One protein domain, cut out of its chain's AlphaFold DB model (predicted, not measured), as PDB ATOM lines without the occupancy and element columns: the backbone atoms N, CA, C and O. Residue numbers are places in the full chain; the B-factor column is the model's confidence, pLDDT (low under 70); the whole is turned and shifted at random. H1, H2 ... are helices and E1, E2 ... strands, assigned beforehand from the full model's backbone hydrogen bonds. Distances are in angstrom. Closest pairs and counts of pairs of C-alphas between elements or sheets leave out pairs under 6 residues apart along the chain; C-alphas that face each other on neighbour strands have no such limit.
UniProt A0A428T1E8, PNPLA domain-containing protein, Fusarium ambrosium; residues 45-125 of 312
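AT A GLANCE: This is residues 45 to 125 of the 312 residues of the protein "PNPLA domain-containing protein" of Fusarium ambrosium (UniProt A0A428T1E8). There is little regular structure: a core mostly of loops with short helix H3 near its middle, helices H1 and H2 towards one end and the E1-E2 hairpin at the other. The printed part has 81 residues, 31 of them in three helices and two antiparallel strands, in order H1, H2, H3, E1, E2: class mixed. It is compact, radius of gyration of the C-alphas 11.9 A, spanning 36 by 24 by 24 A.

HOW THE PARTS SIT: Start at H1, residues 45 to 55, close but not clearly touching H3, residues 89 to 95: the closest C-alphas, Val 46 and Val 94, are 7.3 A apart, the lines about perpendicular at 86 degrees. In E1, residues 102 to 107, and E2, residues 122 to 124, find N 106 and O 123 at 2.8 A. Every O i to N i+4 pair in H1 and H3 is within hydrogen-bond range; H2, residues 57 to 60, is too short for one.

IN THESE COORDINATES: Find C-alpha 45 at (-34.153, 86.844, -24.054); H1 runs 15.2 A. H2 spans 4.9 A, H3 10.3 A, E1 10.6 A and E2 6.8 A, ending at C-alpha 124, (-52.104, 76.262, -10.953).

THE WHOLE: The farthest C-alphas, Leu 59 and Ser 101, are 35.8 A apart. Links H2 to H3 and E1 to E2 are long. The printed part has no cut; no printed residue is under 70 in pLDDT.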
ATOM      1  N   SER A  45     -34.635  88.222 -23.850       83.50
ATOM      2  CA  SER A  45     -34.153  86.844 -24.054       83.50
ATOM      3  C   SER A  45     -35.295  85.831 -24.214       83.50
ATOM      4  O   SER A  45     -35.179  84.872 -24.978       83.50
ATOM      5  N   VAL A  46     -36.423  86.084 -23.545       85.44
ATOM      6  CA  VAL A  46     -37.677  85.329 -23.663       85.44
ATOM      7  C   VAL A  46     -38.229  85.371 -25.088       85.44
ATOM      8  O   VAL A  46     -38.592  84.328 -25.636       85.44
ATOM      9  N   ASP A  47     -38.256  86.545 -25.716       86.50
ATOM     10  CA  ASP A  47     -38.781  86.712 -27.071       86.50
ATOM     11  C   ASP A  47     -37.848  86.102 -28.108       86.50
ATOM     12  O   ASP A  47     -38.302  85.437 -29.043       86.50
ATOM     13  N   TRP A  48     -36.536  86.262 -27.923       86.00
ATOM     14  CA  TRP A  48     -35.556  85.590 -28.767       86.00
ATOM     15  C   TRP A  48     -35.691  84.066 -28.679       86.00
ATOM     16  O   TRP A  48     -35.729  83.388 -29.708       86.00
ATOM     17  N   HIS A  49     -35.840  83.522 -27.470       88.69
ATOM     18  CA  HIS A  49     -36.042  82.092 -27.264       88.69
ATOM     19  C   HIS A  49     -37.331  81.590 -27.928       88.69
ATOM     20  O   HIS A  49     -37.307  80.579 -28.634       88.69
ATOM     21  N   ARG A  50     -38.438  82.335 -27.794       87.75
ATOM     22  CA  ARG A  50     -39.711  82.033 -28.468       87.75
ATOM     23  C   ARG A  50     -39.541  81.991 -29.993       87.75
ATOM     24  O   ARG A  50     -40.041  81.069 -30.637       87.75
ATOM     25  N   LYS A  51     -38.784  82.934 -30.572       87.81
ATOM     26  CA  LYS A  51     -38.455  82.945 -32.011       87.81
ATOM     27  C   LYS A  51     -37.649  81.710 -32.424       87.81
ATOM     28  O   LYS A  51     -37.953  81.120 -33.459       87.81
ATOM     29  N   GLN A  52     -36.660  81.290 -31.629       88.00
ATOM     30  CA  GLN A  52     -35.880  80.083 -31.938       88.00
ATOM     31  C   GLN A  52     -36.744  78.819 -31.898       88.00
ATOM     32  O   GLN A  52     -36.707  78.038 -32.846       88.00
ATOM     33  N   LEU A  53     -37.569  78.634 -30.864       88.12
ATOM     34  CA  LEU A  53     -38.473  77.479 -30.795       88.12
ATOM     35  C   LEU A  53     -39.441  77.448 -31.981       88.12
ATOM     36  O   LEU A  53     -39.580  76.413 -32.629       88.12
ATOM     37  N   SER A  54     -40.022  78.595 -32.342       88.25
ATOM     38  CA  SER A  54     -40.894  78.694 -33.516       88.25
ATOM     39  C   SER A  54     -40.168  78.365 -34.824       88.25
ATOM     40  O   SER A  54     -40.769  77.764 -35.714       88.25
ATOM     41  N   ARG A  55     -38.895  78.756 -34.966       89.50
ATOM     42  CA  ARG A  55     -38.080  78.475 -36.159       89.50
ATOM     43  C   ARG A  55     -37.836  76.979 -36.345       89.50
ATOM     44  O   ARG A  55     -37.814  76.509 -37.477       89.50
ATOM     45  N   TYR A  56     -37.658  76.243 -35.252       88.62
ATOM     46  CA  TYR A  56     -37.373  74.806 -35.271       88.62
ATOM     47  C   TYR A  56     -38.594  73.942 -34.920       88.62
ATOM     48  O   TYR A  56     -38.431  72.756 -34.640       88.62
ATOM     49  N   LYS A  57     -39.813  74.500 -34.954       88.38
ATOM     50  CA  LYS A  57     -41.042  73.834 -34.487       88.38
ATOM     51  C   LYS A  57     -41.267  72.450 -35.105       88.38
ATOM     52  O   LYS A  57     -41.662  71.534 -34.393       88.38
ATOM     53  N   ASP A  58     -40.970  72.276 -36.394       88.94
ATOM     54  CA  ASP A  58     -41.236  71.026 -37.117       88.94
ATOM     55  C   ASP A  58     -40.282  69.915 -36.665       88.94
ATOM     56  O   ASP A  58     -40.696  68.775 -36.459       88.94
ATOM     57  N   LEU A  59     -39.020  70.271 -36.402       89.25
ATOM     58  CA  LEU A  59     -38.050  69.372 -35.780       89.25
ATOM     59  C   LEU A  59     -38.445  69.069 -34.329       89.25
ATOM     60  O   LEU A  59     -38.442  67.919 -33.903       89.25
ATOM     61  N   MET A  60     -38.826  70.091 -33.562       88.94
ATOM     62  CA  MET A  60     -39.220  69.922 -32.161       88.94
ATOM     63  C   MET A  60     -40.502  69.091 -32.014       88.94
ATOM     64  O   MET A  60     -40.689  68.407 -31.004       88.94
ATOM     65  N   LYS A  61     -41.369  69.085 -33.034       90.31
ATOM     66  CA  LYS A  61     -42.606  68.303 -33.074       90.31
ATOM     67  C   LYS A  61     -42.375  66.794 -33.058       90.31
ATOM     68  O   LYS A  61     -43.256  66.090 -32.569       90.31
ATOM     69  N   SER A  62     -41.231  66.280 -33.505       89.50
ATOM     70  CA  SER A  62     -40.920  64.839 -33.449       89.50
ATOM     71  C   SER A  62     -40.160  64.423 -32.185       89.50
ATOM     72  O   SER A  62     -40.159  63.248 -31.825       89.50
ATOM     73  N   ILE A  63     -39.559  65.374 -31.468       90.19
ATOM     74  CA  ILE A  63     -38.729  65.093 -30.292       90.19
ATOM     75  C   ILE A  63     -39.591  65.110 -29.028       90.19
ATOM     76  O   ILE A  63     -40.381  66.028 -28.798       90.19
ATOM     77  N   ARG A  64     -39.437  64.095 -28.176       88.19
ATOM     78  CA  ARG A  64     -40.047  64.036 -26.843       88.19
ATOM     79  C   ARG A  64     -38.952  63.768 -25.820       88.19
ATOM     80  O   ARG A  64     -38.243  62.776 -25.929       88.19
ATOM     81  N   LEU A  65     -38.823  64.658 -24.837       86.56
ATOM     82  CA  LEU A  65     -37.929  64.489 -23.692       86.56
ATOM     83  C   LEU A  65     -38.767  64.450 -22.417       86.56
ATOM     84  O   LEU A  65     -39.651  65.291 -22.237       86.56
ATOM     85  N   ARG A  66     -38.486  63.476 -21.548       82.50
ATOM     86  CA  ARG A  66     -39.212  63.265 -20.284       82.50
ATOM     87  C   ARG A  66     -38.419  63.716 -19.060       82.50
ATOM     88  O   ARG A  66     -39.003  64.307 -18.162       82.50
ATOM     89  N   GLU A  67     -37.096  63.570 -19.086       84.50
ATOM     90  CA  GLU A  67     -36.243  63.964 -17.953       84.50
ATOM     91  C   GLU A  67     -35.796  65.422 -17.993       84.50
ATOM     92  O   GLU A  67     -35.535  66.039 -16.964       84.50
ATOM     93  N   THR A  68     -35.720  66.010 -19.184       90.62
ATOM     94  CA  THR A  68     -35.289  67.397 -19.357       90.62
ATOM     95  C   THR A  68     -36.318  68.156 -20.171       90.62
ATOM     96  O   THR A  68     -36.732  67.732 -21.244       90.62
ATOM     97  N   CYS A  69     -36.736  69.305 -19.653       92.19
ATOM     98  CA  CYS A  69     -37.672  70.193 -20.313       92.19
ATOM     99  C   CYS A  69     -37.074  70.663 -21.637       92.19
ATOM    100  O   CYS A  69     -36.122  71.439 -21.636       92.19
ATOM    101  N   LEU A  70     -37.673  70.236 -22.748       91.56
ATOM    102  CA  LEU A  70     -37.186  70.535 -24.096       91.56
ATOM    103  C   LEU A  70     -37.188  72.041 -24.414       91.56
ATOM    104  O   LEU A  70     -36.374  72.490 -25.209       91.56
ATOM    105  N   SER A  71     -38.038  72.831 -23.747       92.12
ATOM    106  CA  SER A  71     -38.004  74.295 -23.863       92.12
ATOM    107  C   SER A  71     -36.706  74.882 -23.290       92.12
ATOM    108  O   SER A  71     -36.001  75.581 -23.998       92.12
ATOM    109  N   CYS A  72     -36.333  74.585 -22.038       92.56
ATOM    110  CA  CYS A  72     -35.155  75.220 -21.419       92.56
ATOM    111  C   CYS A  72     -33.864  74.389 -21.444       92.56
ATOM    112  O   CYS A  72     -32.823  74.912 -21.059       92.56
ATOM    113  N   ILE A  73     -33.942  73.106 -21.813       91.75
ATOM    114  CA  ILE A  73     -32.837  72.130 -21.834       91.75
ATOM    115  C   ILE A  73     -32.050  72.124 -20.505       91.75
ATOM    116  O   ILE A  73     -30.831  72.000 -20.466       91.75
ATOM    117  N   ARG A  74     -32.748  72.333 -19.378       90.88
ATOM    118  CA  ARG A  74     -32.099  72.517 -18.065       90.88
ATOM    119  C   ARG A  74     -32.814  71.851 -16.901       90.88
ATOM    120  O   ARG A  74     -32.167  71.278 -16.037       90.88
ATOM    121  N   ARG A  75     -34.131  72.023 -16.800       91.88
ATOM    122  CA  ARG A  75     -34.912  71.595 -15.628       91.88
ATOM    123  C   ARG A  75     -35.737  70.369 -15.959       91.88
ATOM    124  O   ARG A  75     -36.178  70.231 -17.098       91.88
ATOM    125  N   ARG A  76     -36.041  69.561 -14.949       89.69
ATOM    126  CA  ARG A  76     -37.004  68.473 -15.083       89.69
ATOM    127  C   ARG A  76     -38.393  69.022 -15.422       89.69
ATOM    128  O   ARG A  76     -38.839  69.977 -14.768       89.69
ATOM    129  N   PRO A  77     -39.060  68.513 -16.464       90.44
ATOM    130  CA  PRO A  77     -40.394  68.964 -16.788       90.44
ATOM    131  C   PRO A  77     -41.427  68.330 -15.842       90.44
ATOM    132  O   PRO A  77     -41.182  67.285 -15.253       90.44
ATOM    133  N   GLN A  78     -42.562  69.002 -15.664       87.81
ATOM    134  CA  GLN A  78     -43.630  68.604 -14.732       87.81
ATOM    135  C   GLN A  78     -45.025  68.669 -15.371       87.81
ATOM    136  O   GLN A  78     -45.937  68.005 -14.899       87.81
ATOM    137  N   TYR A  79     -45.196  69.457 -16.436       89.75
ATOM    138  CA  TYR A  79     -46.497  69.726 -17.046       89.75
ATOM    139  C   TYR A  79     -46.512  69.205 -18.478       89.75
ATOM    140  O   TYR A  79     -45.735  69.674 -19.313       89.75
ATOM    141  N   GLY A  80     -47.361  68.210 -18.734       89.00
ATOM    142  CA  GLY A  80     -47.575  67.633 -20.058       89.00
ATOM    143  C   GLY A  80     -48.545  68.451 -20.902       89.00
ATOM    144  O   GLY A  80     -49.374  69.184 -20.376       89.00
ATOM    145  N   PHE A  81     -48.453  68.301 -22.217       90.75
ATOM    146  CA  PHE A  81     -49.434  68.775 -23.191       90.75
ATOM    147  C   PHE A  81     -50.036  67.572 -23.937       90.75
ATOM    148  O   PHE A  81     -49.345  66.565 -24.094       90.75
ATOM    149  N   PRO A  82     -51.257  67.678 -24.497       89.00
ATOM    150  CA  PRO A  82     -51.863  66.641 -25.344       89.00
ATOM    151  C   PRO A  82     -50.994  66.188 -26.530       89.00
ATOM    152  O   PRO A  82     -51.041  65.032 -26.927       89.00
ATOM    153  N   CYS A  83     -50.140  67.072 -27.057       89.50
ATOM    154  CA  CYS A  83     -49.160  66.742 -28.100       89.50
ATOM    155  C   CYS A  83     -48.019  65.810 -27.621       89.50
ATOM    156  O   CYS A  83     -47.174  65.379 -28.412       89.50
ATOM    157  N   GLY A  84     -47.952  65.527 -26.318       87.69
ATOM    158  CA  GLY A  84     -46.955  64.693 -25.648       87.69
ATOM    159  C   GLY A  84     -45.718  65.442 -25.144       87.69
ATOM    160  O   GLY A  84     -44.861  64.835 -24.504       87.69
ATOM    161  N   HIS A  85     -45.573  66.741 -25.429       91.31
ATOM    162  CA  HIS A  85     -44.466  67.536 -24.886       91.31
ATOM    163  C   HIS A  85     -44.628  67.797 -23.390       91.31
ATOM    164  O   HIS A  85     -45.739  67.873 -22.878       91.31
ATOM    165  N   LEU A  86     -43.499  67.981 -22.705       91.31
ATOM    166  CA  LEU A  86     -43.423  68.227 -21.268       91.31
ATOM    167  C   LEU A  86     -42.594  69.496 -21.006       91.31
ATOM    168  O   LEU A  86     -41.505  69.667 -21.565       91.31
ATOM    169  N   ILE A  87     -43.081  70.386 -20.136       93.25
ATOM    170  CA  ILE A  87     -42.362  71.603 -19.725       93.25
ATOM    171  C   ILE A  87     -42.214  71.721 -18.209       93.25
ATOM    172  O   ILE A  87     -42.984  71.156 -17.437       93.25
ATOM    173  N   CYS A  88     -41.194  72.454 -17.762       93.25
ATOM    174  CA  CYS A  88     -40.957  72.705 -16.340       93.25
ATOM    175  C   CYS A  88     -41.767  73.901 -15.817       93.25
ATOM    176  O   CYS A  88     -42.158  74.784 -16.583       93.25
ATOM    177  N   ARG A  89     -41.918  73.981 -14.488       92.88
ATOM    178  CA  ARG A  89     -42.578  75.093 -13.773       92.88
ATOM    179  C   ARG A  89     -42.073  76.473 -14.179       92.88
ATOM    180  O   ARG A  89     -42.862  77.393 -14.358       92.88
ATOM    181  N   ASN A  90     -40.765  76.618 -14.375       94.00
ATOM    182  CA  ASN A  90     -40.190  77.897 -14.783       94.00
ATOM    183  C   ASN A  90     -40.619  78.297 -16.200       94.00
ATOM    184  O   ASN A  90     -40.912  79.460 -16.437       94.00
ATOM    185  N   CYS A  91     -40.668  77.349 -17.139       95.06
ATOM    186  CA  CYS A  91     -41.132  77.630 -18.499       95.06
ATOM    187  C   CYS A  91     -42.613  78.020 -18.514       95.06
ATOM    188  O   CYS A  91     -42.972  78.913 -19.271       95.06
ATOM    189  N   VAL A  92     -43.446  77.427 -17.647       94.69
ATOM    190  CA  VAL A  92     -44.840  77.872 -17.475       94.69
ATOM    191  C   VAL A  92     -44.877  79.359 -17.105       94.69
ATOM    192  O   VAL A  92     -45.463  80.150 -17.833       94.69
ATOM    193  N   ARG A  93     -44.163  79.756 -16.044       93.81
ATOM    194  CA  ARG A  93     -44.131  81.152 -15.563       93.81
ATOM    195  C   ARG A  93     -43.580  82.156 -16.569       93.81
ATOM    196  O   ARG A  93     -44.011  83.301 -16.580       93.81
ATOM    197  N   VAL A  94     -42.578  81.749 -17.344       93.00
ATOM    198  CA  VAL A  94     -41.869  82.640 -18.273       93.00
ATOM    199  C   VAL A  94     -42.646  82.833 -19.573       93.00
ATOM    200  O   VAL A  94     -42.645  83.931 -20.122       93.00
ATOM    201  N   PHE A  95     -43.268  81.774 -20.094       93.06
ATOM    202  CA  PHE A  95     -43.820  81.792 -21.450       93.06
ATOM    203  C   PHE A  95     -45.333  81.935 -21.521       93.06
ATOM    204  O   PHE A  95     -45.829  82.251 -22.606       93.06
ATOM    205  N   TYR A  96     -46.042  81.740 -20.408       93.69
ATOM    206  CA  TYR A  96     -47.494  81.838 -20.348       93.69
ATOM    207  C   TYR A  96     -47.936  82.958 -19.412       93.69
ATOM    208  O   TYR A  96     -47.363  83.113 -18.330       93.69
ATOM    209  N   PRO A  97     -48.963  83.728 -19.801       91.06
ATOM    210  CA  PRO A  97     -49.540  84.722 -18.919       91.06
ATOM    211  C   PRO A  97     -50.336  84.045 -17.790       91.06
ATOM    212  O   PRO A  97     -50.943  82.983 -18.003       91.06
ATOM    213  N   PRO A  98     -50.353  84.644 -16.586       93.19
ATOM    214  CA  PRO A  98     -51.309  84.261 -15.563       93.19
ATOM    215  C   PRO A  98     -52.739  84.636 -15.987       93.19
ATOM    216  O   PRO A  98     -52.950  85.445 -16.890       93.19
ATOM    217  N   SER A  99     -53.729  84.045 -15.328       91.12
ATOM    218  CA  SER A  99     -55.135  84.394 -15.484       91.12
ATOM    219  C   SER A  99     -55.417  85.743 -14.830       91.12
ATOM    220  O   SER A  99     -54.902  86.037 -13.754       91.12
ATOM    221  N   ASP A 100     -56.317  86.522 -15.428       89.75
ATOM    222  CA  ASP A 100     -56.753  87.817 -14.888       89.75
ATOM    223  C   ASP A 100     -57.390  87.694 -13.491       89.75
ATOM    224  O   ASP A 100     -57.314  88.611 -12.680       89.75
ATOM    225  N   SER A 101     -58.017  86.549 -13.207       90.56
ATOM    226  CA  SER A 101     -58.701  86.271 -11.939       90.56
ATOM    227  C   SER A 101     -57.778  85.763 -10.833       90.56
ATOM    228  O   SER A 101     -58.109  85.896  -9.658       90.56
ATOM    229  N   ASP A 102     -56.666  85.121 -11.194       89.56
ATOM    230  CA  ASP A 102     -55.775  84.449 -10.252       89.56
ATOM    231  C   ASP A 102     -54.330  84.473 -10.782       89.56
ATOM    232  O   ASP A 102     -54.030  83.793 -11.771       89.56
ATOM    233  N   PRO A 103     -53.411  85.210 -10.122       91.44
ATOM    234  CA  PRO A 103     -52.032  85.374 -10.580       91.44
ATOM    235  C   PRO A 103     -51.209  84.077 -10.542       91.44
ATOM    236  O   PRO A 103     -50.108  84.032 -11.089       91.44
ATOM    237  N   TRP A 104     -51.718  83.031  -9.889       91.94
ATOM    238  CA  TRP A 104     -51.064  81.731  -9.763       91.94
ATOM    239  C   TRP A 104     -51.638  80.682 -10.711       91.94
ATOM    240  O   TRP A 104     -51.068  79.598 -10.848       91.94
ATOM    241  N   GLN A 105     -52.723  81.003 -11.413       93.94
ATOM    242  CA  GLN A 105     -53.282  80.173 -12.468       93.94
ATOM    243  C   GLN A 105     -52.732  80.623 -13.822       93.94
ATOM    244  O   GLN A 105     -52.820  81.790 -14.166       93.94
ATOM    245  N   TYR A 106     -52.211  79.704 -14.626       95.06
ATOM    246  CA  TYR A 106     -51.639  79.977 -15.943       95.06
ATOM    247  C   TYR A 106     -52.469  79.296 -17.025       95.06
ATOM    248  O   TYR A 106     -52.832  78.126 -16.880       95.06
ATOM    249  N   ARG A 107     -52.753  80.014 -18.119       93.75
ATOM    250  CA  ARG A 107     -53.482  79.473 -19.278       93.75
ATOM    251  C   ARG A 107     -52.490  79.027 -20.339       93.75
ATOM    252  O   ARG A 107     -51.732  79.830 -20.879       93.75
ATOM    253  N   LEU A 108     -52.487  77.734 -20.632       93.44
ATOM    254  CA  LEU A 108     -51.572  77.118 -21.582       93.44
ATOM    255  C   LEU A 108     -52.334  76.836 -22.878       93.44
ATOM    256  O   LEU A 108     -52.597  75.687 -23.200       93.44
ATOM    257  N   GLU A 109     -52.724  77.877 -23.614       92.88
ATOM    258  CA  GLU A 109     -53.599  77.747 -24.797       92.88
ATOM    259  C   GLU A 109     -52.924  77.096 -26.013       92.88
ATOM    260  O   GLU A 109     -53.599  76.618 -26.923       92.88
ATOM    261  N   THR A 110     -51.592  77.071 -26.037       93.62
ATOM    262  CA  THR A 110     -50.792  76.388 -27.059       93.62
ATOM    263  C   THR A 110     -49.566  75.741 -26.426       93.62
ATOM    264  O   THR A 110     -49.037  76.233 -25.427       93.62
ATOM    265  N   CYS A 111     -49.062  74.657 -27.009       92.81
ATOM    266  CA  CYS A 111     -47.782  74.076 -26.618       92.81
ATOM    267  C   CYS A 111     -46.626  75.008 -27.004       92.81
ATOM    268  O   CYS A 111     -46.413  75.288 -28.180       92.81
ATOM    269  N   HIS A 112     -45.813  75.423 -26.032       90.62
ATOM    270  CA  HIS A 112     -44.698  76.347 -26.263       90.62
ATOM    271  C   HIS A 112     -43.592  75.774 -27.170       90.62
ATOM    272  O   HIS A 112     -42.764  76.520 -27.683       90.62
ATOM    273  N   ILE A 113     -43.561  74.453 -27.365       93.00
ATOM    274  CA  ILE A 113     -42.514  73.763 -28.127       93.00
ATOM    275  C   ILE A 113     -42.913  73.559 -29.597       93.00
ATOM    276  O   ILE A 113     -42.106  73.815 -30.486       93.00
ATOM    277  N   CYS A 114     -44.132  73.082 -29.864       92.75
ATOM    278  CA  CYS A 114     -44.592  72.732 -31.218       92.75
ATOM    279  C   CYS A 114     -45.764  73.581 -31.730       92.75
ATOM    280  O   CYS A 114     -46.211  73.381 -32.859       92.75
ATOM    281  N   SER A 115     -46.263  74.507 -30.911       91.81
ATOM    282  CA  SER A 115     -47.394  75.392 -31.207       91.81
ATOM    283  C   SER A 115     -48.729  74.684 -31.465       91.81
ATOM    284  O   SER A 115     -49.649  75.305 -31.993       91.81
ATOM    285  N   GLU A 116     -48.873  73.407 -31.094       92.56
ATOM    286  CA  GLU A 116     -50.179  72.742 -31.155       92.56
ATOM    287  C   GLU A 116     -51.162  73.376 -30.157       92.56
ATOM    288  O   GLU A 116     -50.767  73.665 -29.023       92.56
ATOM    289  N   PRO A 117     -52.423  73.612 -30.560       94.06
ATOM    290  CA  PRO A 117     -53.422  74.240 -29.709       94.06
ATOM    291  C   PRO A 117     -53.840  73.314 -28.567       94.06
ATOM    292  O   PRO A 117     -54.007  72.108 -28.742       94.06
ATOM    293  N   THR A 118     -54.043  73.902 -27.395       92.69
ATOM    294  CA  THR A 118     -54.412  73.211 -26.157       92.69
ATOM    295  C   THR A 118     -55.528  73.978 -25.445       92.69
ATOM    296  O   THR A 118     -55.315  74.569 -24.384       92.69
ATOM    297  N   PRO A 119     -56.733  74.018 -26.050       89.06
ATOM    298  CA  PRO A 119     -57.837  74.830 -25.558       89.06
ATOM    299  C   PRO A 119     -58.275  74.386 -24.159       89.06
ATOM    300  O   PRO A 119     -58.400  73.195 -23.880       89.06
ATOM    301  N   GLY A 120     -58.513  75.359 -23.278       85.88
ATOM    302  CA  GLY A 120     -58.989  75.117 -21.912       85.88
ATOM    303  C   GLY A 120     -57.937  74.553 -20.950       85.88
ATOM    304  O   GLY A 120     -58.255  74.291 -19.790       85.88
ATOM    305  N   LEU A 121     -56.688  74.384 -21.389       89.94
ATOM    306  CA  LEU A 121     -55.629  73.900 -20.520       89.94
ATOM    307  C   LEU A 121     -55.191  74.988 -19.533       89.94
ATOM    308  O   LEU A 121     -54.714  76.056 -19.924       89.94
ATOM    309  N   SER A 122     -55.306  74.688 -18.240       91.88
ATOM    310  CA  SER A 122     -54.826  75.552 -17.166       91.88
ATOM    311  C   SER A 122     -54.004  74.779 -16.145       91.88
ATOM    312  O   SER A 122     -54.224  73.592 -15.901       91.88
ATOM    313  N   VAL A 123     -53.033  75.472 -15.563       93.06
ATOM    314  CA  VAL A 123     -52.140  74.955 -14.526       93.06
ATOM    315  C   VAL A 123     -52.164  75.933 -13.367       93.06
ATOM    316  O   VAL A 123     -52.000  77.132 -13.585       93.06
ATOM    317  N   TYR A 124     -52.309  75.442 -12.142       92.38
ATOM    318  CA  TYR A 124     -52.104  76.262 -10.953       92.38
ATOM    319  C   TYR A 124     -50.691  76.039 -10.407       92.38
ATOM    320  O   TYR A 124     -50.224  74.907 -10.291       92.38
ATOM    321  N   LEU A 125     -49.981  77.122 -10.107       92.12
ATOM    322  CA  LEU A 125     -48.645  77.088  -9.529       92.12
ATOM    323  C   LEU A 125     -48.703  77.646  -8.119       92.12
ATOM    324  O   LEU A 125     -48.855  78.851  -7.952       92.12
TER     325      LEU A 125